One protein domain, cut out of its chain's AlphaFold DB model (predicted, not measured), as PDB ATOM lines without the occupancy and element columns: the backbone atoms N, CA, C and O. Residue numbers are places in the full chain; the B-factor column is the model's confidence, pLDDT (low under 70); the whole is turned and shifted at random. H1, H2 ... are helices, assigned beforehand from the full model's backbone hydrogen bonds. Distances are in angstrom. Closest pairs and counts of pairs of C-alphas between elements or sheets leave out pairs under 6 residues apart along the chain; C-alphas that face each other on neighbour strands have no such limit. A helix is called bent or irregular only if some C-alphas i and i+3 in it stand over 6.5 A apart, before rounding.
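Overview. This is residues 2 to 25 and 41 to 108 of the 112 residues of an uncharacterized protein of Trichophyton soudanense CBS 452.61 (UniProt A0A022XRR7). A long helical hairpin, H4 and H5, makes the length, with H1, H3 and H6 near its open end. Residues 18 to 25, of which 18 to 23 belong to H2, stick out sideways. The printed part has 92 residues, 75 of them in six named helices, H1 to H6 in order along the chain, with no named strand; its class is all helix, and it is loose, with a radius of gyration of the C-alphas of 15.5 A and spans of 48 by 35 by 24 A.

Along the chain. H1 is residues 2 to 10, from C-alpha 2 at (141.016, 124.421, 166.179). H2 is 12 to 23, H3 42 to 52, H4 54 to 72, 27.2 A long, H5 83 to 102, 26.0 A, and H6 105 to 108, ending at C-alpha 108, (143.828, 120.338, 153.501). H5 is irregular: C-alphas 97 and 100 are 7.0 A apart.

Arrangement. H4 touches the hub H5, opposite ways at a shallow tilt of 26 degrees; closest C-alphas: Leu 60 and Leu 93, 6.5 A. H1 touches H5 at C-alphas Gly 10 and His 96, 3.9 A. H3 touches H6 at C-alphas Phe 42 and Leu 107, 5.4 A. O i to N i+4 pairs are within hydrogen-bond range throughout H1 and H2, 5 of 7 in H3, 14 of 15 in H4, 12 of 16 in H5; H6 is too short.

Size, cuts and confidence. Residues 26 to 40 are cut out; C-alphas 25 and 41 are 36.9 A apart. No printed residue has pLDDT under 70.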
ATOM      1  N   PRO A   2     140.681 123.338 167.122       85.12
ATOM      2  CA  PRO A   2     141.016 124.421 166.179       85.12
ATOM      3  C   PRO A   2     139.953 124.663 165.098       85.12
ATOM      4  O   PRO A   2     139.547 125.796 164.865       85.12
ATOM      5  N   MET A   3     139.427 123.582 164.511       89.12
ATOM      6  CA  MET A   3     138.339 123.634 163.526       89.12
ATOM      7  C   MET A   3     137.097 124.361 164.066       89.12
ATOM      8  O   MET A   3     136.515 125.191 163.378       89.12
ATOM      9  N   MET A   4     136.721 124.085 165.319       92.31
ATOM     10  CA  MET A   4     135.532 124.659 165.948       92.31
ATOM     11  C   MET A   4     135.690 126.164 166.194       92.31
ATOM     12  O   MET A   4     134.748 126.920 165.988       92.31
ATOM     13  N   ALA A   5     136.889 126.598 166.598       92.00
ATOM     14  CA  ALA A   5     137.194 128.012 166.802       92.00
ATOM     15  C   ALA A   5     137.104 128.806 165.489       92.00
ATOM     16  O   ALA A   5     136.521 129.887 165.464       92.00
ATOM     17  N   ILE A   6     137.613 128.242 164.388       93.12
ATOM     18  CA  ILE A   6     137.498 128.844 163.052       93.12
ATOM     19  C   ILE A   6     136.035 128.887 162.606       93.12
ATOM     20  O   ILE A   6     135.563 129.926 162.149       93.12
ATOM     21  N   PHE A   7     135.304 127.784 162.784       93.44
ATOM     22  CA  PHE A   7     133.897 127.697 162.411       93.44
ATOM     23  C   PHE A   7     133.043 128.739 163.145       93.44
ATOM     24  O   PHE A   7     132.427 129.588 162.507       93.44
ATOM     25  N   PHE A   8     133.046 128.728 164.481       94.12
ATOM     26  CA  PHE A   8     132.231 129.659 165.267       94.12
ATOM     27  C   PHE A   8     132.719 131.107 165.169       94.12
ATOM     28  O   PHE A   8     131.905 132.025 165.236       94.12
ATOM     29  N   GLY A   9     134.016 131.326 164.957       93.75
ATOM     30  CA  GLY A   9     134.566 132.659 164.736       93.75
ATOM     31  C   GLY A   9     134.211 133.274 163.379       93.75
ATOM     32  O   GLY A   9     134.113 134.494 163.276       93.75
ATOM     33  N   GLY A  10     134.013 132.449 162.345       94.12
ATOM     34  CA  GLY A  10     133.728 132.903 160.978       94.12
ATOM     35  C   GLY A  10     132.267 132.772 160.529       94.12
ATOM     36  O   GLY A  10     131.927 133.210 159.433       94.12
ATOM     37  N   VAL A  11     131.376 132.169 161.327       95.19
ATOM     38  CA  VAL A  11     129.980 131.924 160.907       95.19
ATOM     39  C   VAL A  11     129.105 133.185 160.911       95.19
ATOM     40  O   VAL A  11     128.065 133.215 160.252       95.19
ATOM     41  N   SER A  12     129.504 134.238 161.634       94.69
ATOM     42  CA  SER A  12     128.618 135.374 161.925       94.69
ATOM     43  C   SER A  12     128.117 136.099 160.669       94.69
ATOM     44  O   SER A  12     126.921 136.359 160.565       94.69
ATOM     45  N   PHE A  13     128.976 136.309 159.663       94.62
ATOM     46  CA  PHE A  13     128.575 136.895 158.378       94.62
ATOM     47  C   PHE A  13     127.476 136.081 157.683       94.62
ATOM     48  O   PHE A  13     126.509 136.638 157.164       94.62
ATOM     49  N   HIS A  14     127.608 134.754 157.684       94.06
ATOM     50  CA  HIS A  14     126.658 133.852 157.038       94.06
ATOM     51  C   HIS A  14     125.305 133.854 157.748       94.06
ATOM     52  O   HIS A  14     124.265 133.842 157.089       94.06
ATOM     53  N   LEU A  15     125.319 133.928 159.081       94.69
ATOM     54  CA  LEU A  15     124.103 134.051 159.875       94.69
ATOM     55  C   LEU A  15     123.403 135.389 159.615       94.69
ATOM     56  O   LEU A  15     122.199 135.408 159.363       94.69
ATOM     57  N   SER A  16     124.149 136.497 159.599       94.69
ATOM     58  CA  SER A  16     123.605 137.810 159.243       94.69
ATOM     59  C   SER A  16     123.022 137.815 157.831       94.69
ATOM     60  O   SER A  16     121.936 138.344 157.630       94.69
ATOM     61  N   LEU A  17     123.683 137.177 156.860       94.38
ATOM     62  CA  LEU A  17     123.163 137.062 155.497       94.38
ATOM     63  C   LEU A  17     121.845 136.277 155.445       94.38
ATOM     64  O   LEU A  17     120.932 136.685 154.727       94.38
ATOM     65  N   ALA A  18     121.718 135.189 156.209       94.56
ATOM     66  CA  ALA A  18     120.477 134.423 156.300       94.56
ATOM     67  C   ALA A  18     119.344 135.244 156.938       94.56
ATOM     68  O   ALA A  18     118.231 135.277 156.409       94.56
ATOM     69  N   LEU A  19     119.640 135.971 158.021       95.75
ATOM     70  CA  LEU A  19     118.683 136.864 158.682       95.75
ATOM     71  C   LEU A  19     118.230 138.000 157.757       95.75
ATOM     72  O   LEU A  19     117.033 138.235 157.620       95.75
ATOM     73  N   LEU A  20     119.164 138.666 157.075       95.44
ATOM     74  CA  LEU A  20     118.845 139.725 156.117       95.44
ATOM     75  C   LEU A  20     118.041 139.179 154.933       95.44
ATOM     76  O   LEU A  20     117.074 139.807 154.512       95.44
ATOM     77  N   SER A  21     118.385 137.990 154.430       95.50
ATOM     78  CA  SER A  21     117.620 137.349 153.354       95.50
ATOM     79  C   SER A  21     116.177 137.089 153.782       95.50
ATOM     80  O   SER A  21     115.256 137.358 153.015       95.50
ATOM     81  N   HIS A  22     115.969 136.652 155.026       95.12
ATOM     82  CA  HIS A  22     114.635 136.489 155.588       95.12
ATOM     83  C   HIS A  22     113.888 137.829 155.711       95.12
ATOM     84  O   HIS A  22     112.761 137.941 155.233       95.12
ATOM     85  N   MET A  23     114.526 138.862 156.276       97.44
ATOM     86  CA  MET A  23     113.923 140.192 156.455       97.44
ATOM     87  C   MET A  23     113.503 140.839 155.129       97.44
ATOM     88  O   MET A  23     112.458 141.480 155.059       97.44
ATOM     89  N   PHE A  24     114.298 140.660 154.073       97.12
ATOM     90  CA  PHE A  24     114.031 141.234 152.752       97.12
ATOM     91  C   PHE A  24     113.297 140.283 151.798       97.12
ATOM     92  O   PHE A  24     113.189 140.582 150.611       97.12
ATOM     93  N   SER A  25     112.787 139.146 152.288       95.94
ATOM     94  CA  SER A  25     112.104 138.132 151.464       95.94
ATOM     95  C   SER A  25     112.925 137.655 150.253       95.94
ATOM     96  O   SER A  25     112.380 137.303 149.205       95.94
ATOM     97  N   ASN A  41     141.738 119.620 142.802       82.25
ATOM     98  CA  ASN A  41     143.075 119.907 143.302       82.25
ATOM     99  C   ASN A  41     143.123 121.317 143.890       82.25
ATOM    100  O   ASN A  41     142.198 122.119 143.716       82.25
ATOM    101  N   PHE A  42     144.226 121.625 144.565       80.69
ATOM    102  CA  PHE A  42     144.421 122.896 145.259       80.69
ATOM    103  C   PHE A  42     144.118 124.119 144.373       80.69
ATOM    104  O   PHE A  42     143.370 125.020 144.759       80.69
ATOM    105  N   PHE A  43     144.636 124.120 143.141       83.62
ATOM    106  CA  PHE A  43     144.502 125.242 142.211       83.62
ATOM    107  C   PHE A  43     143.096 125.394 141.622       83.62
ATOM    108  O   PHE A  43     142.710 126.506 141.270       83.62
ATOM    109  N   LYS A  44     142.309 124.315 141.527       86.38
ATOM    110  CA  LYS A  44     140.899 124.382 141.109       86.38
ATOM    111  C   LYS A  44     139.988 124.883 142.229       86.38
ATOM    112  O   LYS A  44     139.026 125.607 141.959       86.38
ATOM    113  N   GLU A  45     140.281 124.529 143.477       87.81
ATOM    114  CA  GLU A  45     139.438 124.894 144.620       87.81
ATOM    115  C   GLU A  45     139.580 126.359 145.033       87.81
ATOM    116  O   GLU A  45     138.575 126.983 145.369       87.81
ATOM    117  N   ILE A  46     140.776 126.952 144.947       89.19
ATOM    118  CA  ILE A  46     140.975 128.360 145.331       89.19
ATOM    119  C   ILE A  46     140.041 129.321 144.564       89.19
ATOM    120  O   ILE A  46     139.274 130.045 145.208       89.19
ATOM    121  N   PRO A  47     140.012 129.336 143.215       91.25
ATOM    122  CA  PRO A  47     139.118 130.220 142.467       91.25
ATOM    123  C   PRO A  47     137.641 129.949 142.763       91.25
ATOM    124  O   PRO A  47     136.828 130.876 142.821       91.25
ATOM    125  N   LYS A  48     137.283 128.679 142.981       91.12
ATOM    126  CA  LYS A  48     135.921 128.264 143.328       91.12
ATOM    127  C   LYS A  48     135.499 128.829 144.682       91.12
ATOM    128  O   LYS A  48     134.385 129.337 144.794       91.12
ATOM    129  N   ILE A  49     136.385 128.808 145.676       92.56
ATOM    130  CA  ILE A  49     136.149 129.417 146.989       92.56
ATOM    131  C   ILE A  49     135.897 130.916 146.840       92.56
ATOM    132  O   ILE A  49     134.842 131.397 147.252       92.56
ATOM    133  N   PHE A  50     136.795 131.655 146.191       92.88
ATOM    134  CA  PHE A  50     136.614 133.102 146.037       92.88
ATOM    135  C   PHE A  50     135.339 133.458 145.262       92.88
ATOM    136  O   PHE A  50     134.680 134.444 145.588       92.88
ATOM    137  N   LYS A  51     134.929 132.633 144.290       93.56
ATOM    138  CA  LYS A  51     133.664 132.816 143.564       93.56
ATOM    139  C   LYS A  51     132.436 132.554 144.441       93.56
ATOM    140  O   LYS A  51     131.482 133.331 144.384       93.56
ATOM    141  N   SER A  52     132.453 131.490 145.242       91.25
ATOM    142  CA  SER A  52     131.342 131.114 146.130       91.25
ATOM    143  C   SER A  52     131.178 132.088 147.298       91.25
ATOM    144  O   SER A  52     130.061 132.471 147.632       91.25
ATOM    145  N   PHE A  53     132.288 132.550 147.876       94.31
ATOM    146  CA  PHE A  53     132.318 133.431 149.047       94.31
ATOM    147  C   PHE A  53     132.540 134.910 148.680       94.31
ATOM    148  O   PHE A  53     132.879 135.726 149.537       94.31
ATOM    149  N   LYS A  54     132.318 135.288 147.414       94.69
ATOM    150  CA  LYS A  54     132.599 136.638 146.890       94.69
ATOM    151  C   LYS A  54     131.970 137.768 147.706       94.69
ATOM    152  O   LYS A  54     132.601 138.797 147.904       94.69
ATOM    153  N   TRP A  55     130.751 137.572 148.211       94.12
ATOM    154  CA  TRP A  55     130.034 138.586 148.990       94.12
ATOM    155  C   TRP A  55     130.636 138.794 150.376       94.12
ATOM    156  O   TRP A  55     130.690 139.921 150.853       94.12
ATOM    157  N   MET A  56     131.149 137.726 150.988       96.44
ATOM    158  CA  MET A  56     131.883 137.818 152.245       96.44
ATOM    159  C   MET A  56     133.161 138.637 152.047       96.44
ATOM    160  O   MET A  56     133.401 139.597 152.776       96.44
ATOM    161  N   TYR A  57     133.946 138.317 151.012       96.31
ATOM    162  CA  TYR A  57     135.173 139.056 150.702       96.31
ATOM    163  C   TYR A  57     134.905 140.509 150.293       96.31
ATOM    164  O   TYR A  57     135.653 141.398 150.694       96.31
ATOM    165  N   ALA A  58     133.808 140.772 149.578       96.44
ATOM    166  CA  ALA A  58     133.384 142.126 149.233       96.44
ATOM    167  C   ALA A  58     133.072 142.992 150.466       96.44
ATOM    168  O   ALA A  58     133.244 144.203 150.398       96.44
ATOM    169  N   VAL A  59     132.658 142.392 151.590       95.94
ATOM    170  CA  VAL A  59     132.448 143.102 152.865       95.94
ATOM    171  C   VAL A  59     133.737 143.184 153.688       95.94
ATOM    172  O   VAL A  59     134.028 144.227 154.269       95.94
ATOM    173  N   LEU A  60     134.547 142.124 153.706       96.50
ATOM    174  CA  LEU A  60     135.830 142.093 154.419       96.50
ATOM    175  C   LEU A  60     136.810 143.159 153.913       96.50
ATOM    176  O   LEU A  60     137.439 143.834 154.724       96.50
ATOM    177  N   ILE A  61     136.946 143.319 152.593       97.06
ATOM    178  CA  ILE A  61     137.950 144.212 151.990       97.06
ATOM    179  C   ILE A  61     137.768 145.676 152.445       97.06
ATOM    180  O   ILE A  61     138.738 146.250 152.948       97.06
ATOM    181  N   PRO A  62     136.568 146.288 152.359       97.88
ATOM    182  CA  PRO A  62     136.331 147.628 152.892       97.88
ATOM    183  C   PRO A  62     136.560 147.737 154.399       97.88
ATOM    184  O   PRO A  62     137.074 148.755 154.848       97.88
ATOM    185  N   LEU A  63     136.217 146.710 155.185       97.19
ATOM    186  CA  LEU A  63     136.432 146.730 156.636       97.19
ATOM    187  C   LEU A  63     137.923 146.722 156.988       97.19
ATOM    188  O   LEU A  63     138.356 147.510 157.825       97.19
ATOM    189  N   ILE A  64     138.721 145.898 156.304       97.69
ATOM    190  CA  ILE A  64     140.184 145.885 156.449       97.69
ATOM    191  C   ILE A  64     140.764 147.241 156.028       97.69
ATOM    192  O   ILE A  64     141.569 147.821 156.758       97.69
ATOM    193  N   GLY A  65     140.325 147.780 154.886       97.75
ATOM    194  CA  GLY A  65     140.733 149.110 154.429       97.75
ATOM    195  C   GLY A  65     140.376 150.208 155.433       97.75
ATOM    196  O   GLY A  65     141.206 151.064 155.731       97.75
ATOM    197  N   GLY A  66     139.182 150.135 156.024       97.31
ATOM    198  CA  GLY A  66     138.722 151.031 157.080       97.31
ATOM    199  C   GLY A  66     139.589 150.948 158.334       97.31
ATOM    200  O   GLY A  66     139.978 151.984 158.863       97.31
ATOM    201  N   MET A  67     139.973 149.745 158.770       97.50
ATOM    202  CA  MET A  67     140.900 149.576 159.896       97.50
ATOM    203  C   MET A  67     142.269 150.204 159.612       97.50
ATOM    204  O   MET A  67     142.808 150.909 160.462       97.50
ATOM    205  N   ILE A  68     142.820 149.991 158.414       97.12
ATOM    206  CA  ILE A  68     144.110 150.575 158.017       97.12
ATOM    207  C   ILE A  68     144.015 152.104 157.969       97.12
ATOM    208  O   ILE A  68     144.904 152.788 158.484       97.12
ATOM    209  N   TYR A  69     142.933 152.635 157.391       97.75
ATOM    210  CA  TYR A  69     142.663 154.068 157.312       97.75
ATOM    211  C   TYR A  69     142.551 154.701 158.701       97.75
ATOM    212  O   TYR A  69     143.294 155.630 159.014       97.75
ATOM    213  N   LEU A  70     141.687 154.156 159.559       97.06
ATOM    214  CA  LEU A  70     141.468 154.661 160.915       97.06
ATOM    215  C   LEU A  70     142.701 154.495 161.813       97.06
ATOM    216  O   LEU A  70     142.891 155.282 162.734       97.06
ATOM    217  N   GLY A  71     143.564 153.517 161.541       95.62
ATOM    218  CA  GLY A  71     144.802 153.319 162.293       95.62
ATOM    219  C   GLY A  71     145.942 154.268 161.904       95.62
ATOM    220  O   GLY A  71     146.750 154.609 162.765       95.62
ATOM    221  N   ASN A  72     146.032 154.694 160.637       95.81
ATOM    222  CA  ASN A  72     147.239 155.362 160.115       95.81
ATOM    223  C   ASN A  72     146.996 156.716 159.434       95.81
ATOM    224  O   ASN A  72     147.923 157.518 159.353       95.81
ATOM    225  N   PHE A  73     145.793 156.960 158.914       96.00
ATOM    226  CA  PHE A  73     145.517 158.078 158.002       96.00
ATOM    227  C   PHE A  73     144.356 158.976 158.450       96.00
ATOM    228  O   PHE A  73     144.134 160.029 157.853       96.00
ATOM    229  N   ALA A  74     143.598 158.573 159.471       95.38
ATOM    230  CA  ALA A  74     142.472 159.347 159.974       95.38
ATOM    231  C   ALA A  74     142.915 160.659 160.653       95.38
ATOM    232  O   ALA A  74     143.982 160.720 161.267       95.38
ATOM    233  N   PRO A  75     142.092 161.721 160.573       95.50
ATOM    234  CA  PRO A  75     142.369 162.975 161.258       95.50
ATOM    235  C   PRO A  75     142.350 162.793 162.778       95.50
ATOM    236  O   PRO A  75     141.703 161.899 163.330       95.50
ATOM    237  N   ARG A  76     143.041 163.698 163.472       91.12
ATOM    238  CA  ARG A  76     143.165 163.663 164.930       91.12
ATOM    239  C   ARG A  76     141.779 163.656 165.589       91.12
ATOM    240  O   ARG A  76     140.938 164.494 165.277       91.12
ATOM    241  N   GLY A  77     141.555 162.697 166.486       93.38
ATOM    242  CA  GLY A  77     140.261 162.458 167.140       93.38
ATOM    243  C   GLY A  77     139.400 161.362 166.502       93.38
ATOM    244  O   GLY A  77     138.458 160.912 167.143       93.38
ATOM    245  N   TRP A  78     139.738 160.889 165.297       95.19
ATOM    246  CA  TRP A  78     139.073 159.757 164.628       95.19
ATOM    247  C   TRP A  78     139.957 158.506 164.529       95.19
ATOM    248  O   TRP A  78     139.544 157.493 163.970       95.19
ATOM    249  N   GLU A  79     141.184 158.574 165.043       96.38
ATOM    250  CA  GLU A  79     142.126 157.463 164.994       96.38
ATOM    251  C   GLU A  79     141.695 156.325 165.927       96.38
ATOM    252  O   GLU A  79     141.385 156.549 167.097       96.38
ATOM    253  N   ILE A  80     141.747 155.089 165.432       96.25
ATOM    254  CA  ILE A  80     141.498 153.886 166.232       96.25
ATOM    255  C   ILE A  80     142.796 153.088 166.298       96.25
ATOM    256  O   ILE A  80     143.123 152.327 165.389       96.25
ATOM    257  N   LYS A  81     143.543 153.282 167.388       94.94
ATOM    258  CA  LYS A  81     144.831 152.611 167.642       94.94
ATOM    259  C   LYS A  81     144.796 151.664 168.840       94.94
ATOM    260  O   LYS A  81     145.725 150.888 169.038       94.94
ATOM    261  N   GLU A  82     143.718 151.706 169.620       96.19
ATOM    262  CA  GLU A  82     143.579 150.904 170.829       96.19
ATOM    263  C   GLU A  82     143.516 149.409 170.515       96.19
ATOM    264  O   GLU A  82     142.680 148.944 169.734       96.19
ATOM    265  N   VAL A  83     144.365 148.637 171.194       95.50
ATOM    266  CA  VAL A  83     144.461 147.176 171.040       95.50
ATOM    267  C   VAL A  83     143.109 146.509 171.299       95.50
ATOM    268  O   VAL A  83     142.727 145.588 170.578       95.50
ATOM    269  N   ALA A  84     142.353 147.021 172.276       96.00
ATOM    270  CA  ALA A  84     141.023 146.534 172.629       96.00
ATOM    271  C   ALA A  84     140.000 146.645 171.483       96.00
ATOM    272  O   ALA A  84     139.045 145.877 171.458       96.00
ATOM    273  N   ALA A  85     140.196 147.560 170.530       95.19
ATOM    274  CA  ALA A  85     139.345 147.691 169.348       95.19
ATOM    275  C   ALA A  85     139.937 146.951 168.138       95.19
ATOM    276  O   ALA A  85     139.231 146.225 167.437       95.19
ATOM    277  N   VAL A  86     141.244 147.109 167.906       96.25
ATOM    278  CA  VAL A  86     141.918 146.589 166.709       96.25
ATOM    279  C   VAL A  86     142.016 145.065 166.731       96.25
ATOM    280  O   VAL A  86     141.711 144.427 165.724       96.25
ATOM    281  N   VAL A  87     142.415 144.463 167.856       96.56
ATOM    282  CA  VAL A  87     142.667 143.012 167.921       96.56
ATOM    283  C   VAL A  87     141.389 142.195 167.742       96.56
ATOM    284  O   VAL A  87     141.399 141.316 166.878       96.56
ATOM    285  N   PRO A  88     140.279 142.460 168.462       95.69
ATOM    286  CA  PRO A  88     139.051 141.697 168.255       95.69
ATOM    287  C   PRO A  88     138.557 141.791 166.811       95.69
ATOM    288  O   PRO A  88     138.261 140.765 166.207       95.69
ATOM    289  N   MET A  89     138.571 142.991 166.220       95.69
ATOM    290  CA  MET A  89     138.172 143.182 164.825       95.69
ATOM    291  C   MET A  89     139.079 142.427 163.851       95.69
ATOM    292  O   MET A  89     138.580 141.727 162.971       95.69
ATOM    293  N   ALA A  90     140.400 142.505 164.022       96.94
ATOM    294  CA  ALA A  90     141.346 141.794 163.165       96.94
ATOM    295  C   ALA A  90     141.152 140.272 163.244       96.94
ATOM    296  O   ALA A  90     141.154 139.594 162.213       96.94
ATOM    297  N   VAL A  91     140.940 139.737 164.451       96.38
ATOM    298  CA  VAL A  91     140.669 138.310 164.670       96.38
ATOM    299  C   VAL A  91     139.358 137.913 164.001       96.38
ATOM    300  O   VAL A  91     139.343 136.951 163.236       96.38
ATOM    301  N   THR A  92     138.279 138.671 164.203       95.81
ATOM    302  CA  THR A  92     136.987 138.398 163.564       95.81
ATOM    303  C   THR A  92     137.107 138.382 162.040       95.81
ATOM    304  O   THR A  92     136.690 137.407 161.416       95.81
ATOM    305  N   LEU A  93     137.713 139.402 161.422       96.75
ATOM    306  CA  LEU A  93     137.866 139.460 159.961       96.75
ATOM    307  C   LEU A  93     138.742 138.311 159.438       96.75
ATOM    308  O   LEU A  93     138.413 137.690 158.427       96.75
ATOM    309  N   SER A  94     139.811 137.972 160.162       96.12
ATOM    310  CA  SER A  94     140.692 136.854 159.807       96.12
ATOM    311  C   SER A  94     139.960 135.513 159.863       96.12
ATOM    312  O   SER A  94     140.082 134.717 158.939       96.12
ATOM    313  N   LEU A  95     139.157 135.262 160.901       96.62
ATOM    314  CA  LEU A  95     138.407 134.009 161.040       96.62
ATOM    315  C   LEU A  95     137.362 133.844 159.929       96.62
ATOM    316  O   LEU A  95     137.230 132.746 159.396       96.62
ATOM    317  N   HIS A  96     136.697 134.923 159.503       96.31
ATOM    318  CA  HIS A  96     135.814 134.890 158.329       96.31
ATOM    319  C   HIS A  96     136.591 134.593 157.042       96.31
ATOM    320  O   HIS A  96     136.198 133.723 156.268       96.31
ATOM    321  N   ALA A  97     137.720 135.271 156.820       95.56
ATOM    322  CA  ALA A  97     138.537 135.068 155.625       95.56
ATOM    323  C   ALA A  97     139.129 133.648 155.538       95.56
ATOM    324  O   ALA A  97     139.247 133.101 154.438       95.56
ATOM    325  N   LEU A  98     139.490 133.063 156.684       93.69
ATOM    326  CA  LEU A  98     140.103 131.739 156.794       93.69
ATOM    327  C   LEU A  98     139.092 130.593 156.776       93.69
ATOM    328  O   LEU A  98     139.459 129.499 156.353       93.69
ATOM    329  N   LEU A  99     137.846 130.816 157.206       94.19
ATOM    330  CA  LEU A  99     136.815 129.778 157.286       94.19
ATOM    331  C   LEU A  99     136.705 128.932 156.005       94.19
ATOM    332  O   LEU A  99     136.844 127.712 156.106       94.19
ATOM    333  N   PRO A 100     136.522 129.500 154.798       92.31
ATOM    334  CA  PRO A 100     136.365 128.681 153.597       92.31
ATOM    335  C   PRO A 100     137.673 128.042 153.107       92.31
ATOM    336  O   PRO A 100     137.628 127.107 152.310       92.31
ATOM    337  N   LEU A 101     138.831 128.528 153.566       90.81
ATOM    338  CA  LEU A 101     140.143 127.993 153.199       90.81
ATOM    339  C   LEU A 101     140.524 126.808 154.092       90.81
ATOM    340  O   LEU A 101     140.878 125.742 153.597       90.81
ATOM    341  N   LEU A 102     140.421 126.987 155.411       90.62
ATOM    342  CA  LEU A 102     140.857 126.006 156.405       90.62
ATOM    343  C   LEU A 102     139.834 124.899 156.655       90.62
ATOM    344  O   LEU A 102     140.196 123.868 157.212       90.62
ATOM    345  N   LEU A 103     138.569 125.103 156.274       89.25
ATOM    346  CA  LEU A 103     137.520 124.090 156.402       89.25
ATOM    347  C   LEU A 103     137.213 123.364 155.084       89.25
ATOM    348  O   LEU A 103     136.281 122.562 155.053       89.25
ATOM    349  N   ASN A 104     137.968 123.612 154.006       87.81
ATOM    350  CA  ASN A 104     137.829 122.869 152.752       87.81
ATOM    351  C   ASN A 104     138.782 121.653 152.735       87.81
ATOM    352  O   ASN A 104     139.994 121.839 152.588       87.81
ATOM    353  N   PRO A 105     138.275 120.404 152.809       80.69
ATOM    354  CA  PRO A 105     139.116 119.204 152.846       80.69
ATOM    355  C   PRO A 105     140.025 119.049 151.622       80.69
ATOM    356  O   PRO A 105     141.131 118.525 151.738       80.69
ATOM    357  N   SER A 106     139.588 119.531 150.457       79.06
ATOM    358  CA  SER A 106     140.358 119.475 149.211       79.06
ATOM    359  C   SER A 106     141.567 120.418 149.210       79.06
ATOM    360  O   SER A 106     142.484 120.215 148.422       79.06
ATOM    361  N   LEU A 107     141.592 121.431 150.087       75.94
ATOM    362  CA  LEU A 107     142.776 122.264 150.333       75.94
ATOM    363  C   LEU A 107     143.664 121.716 151.456       75.94
ATOM    364  O   LEU A 107     144.849 122.027 151.501       75.94
ATOM    365  N   MET A 108     143.100 120.920 152.368       73.19
ATOM    366  CA  MET A 108     143.828 120.338 153.501       73.19
ATOM    367  C   MET A 108     144.623 119.083 153.121       73.19
ATOM    368  O   MET A 108     145.537 118.693 153.845       73.19
TER     369      MET A 108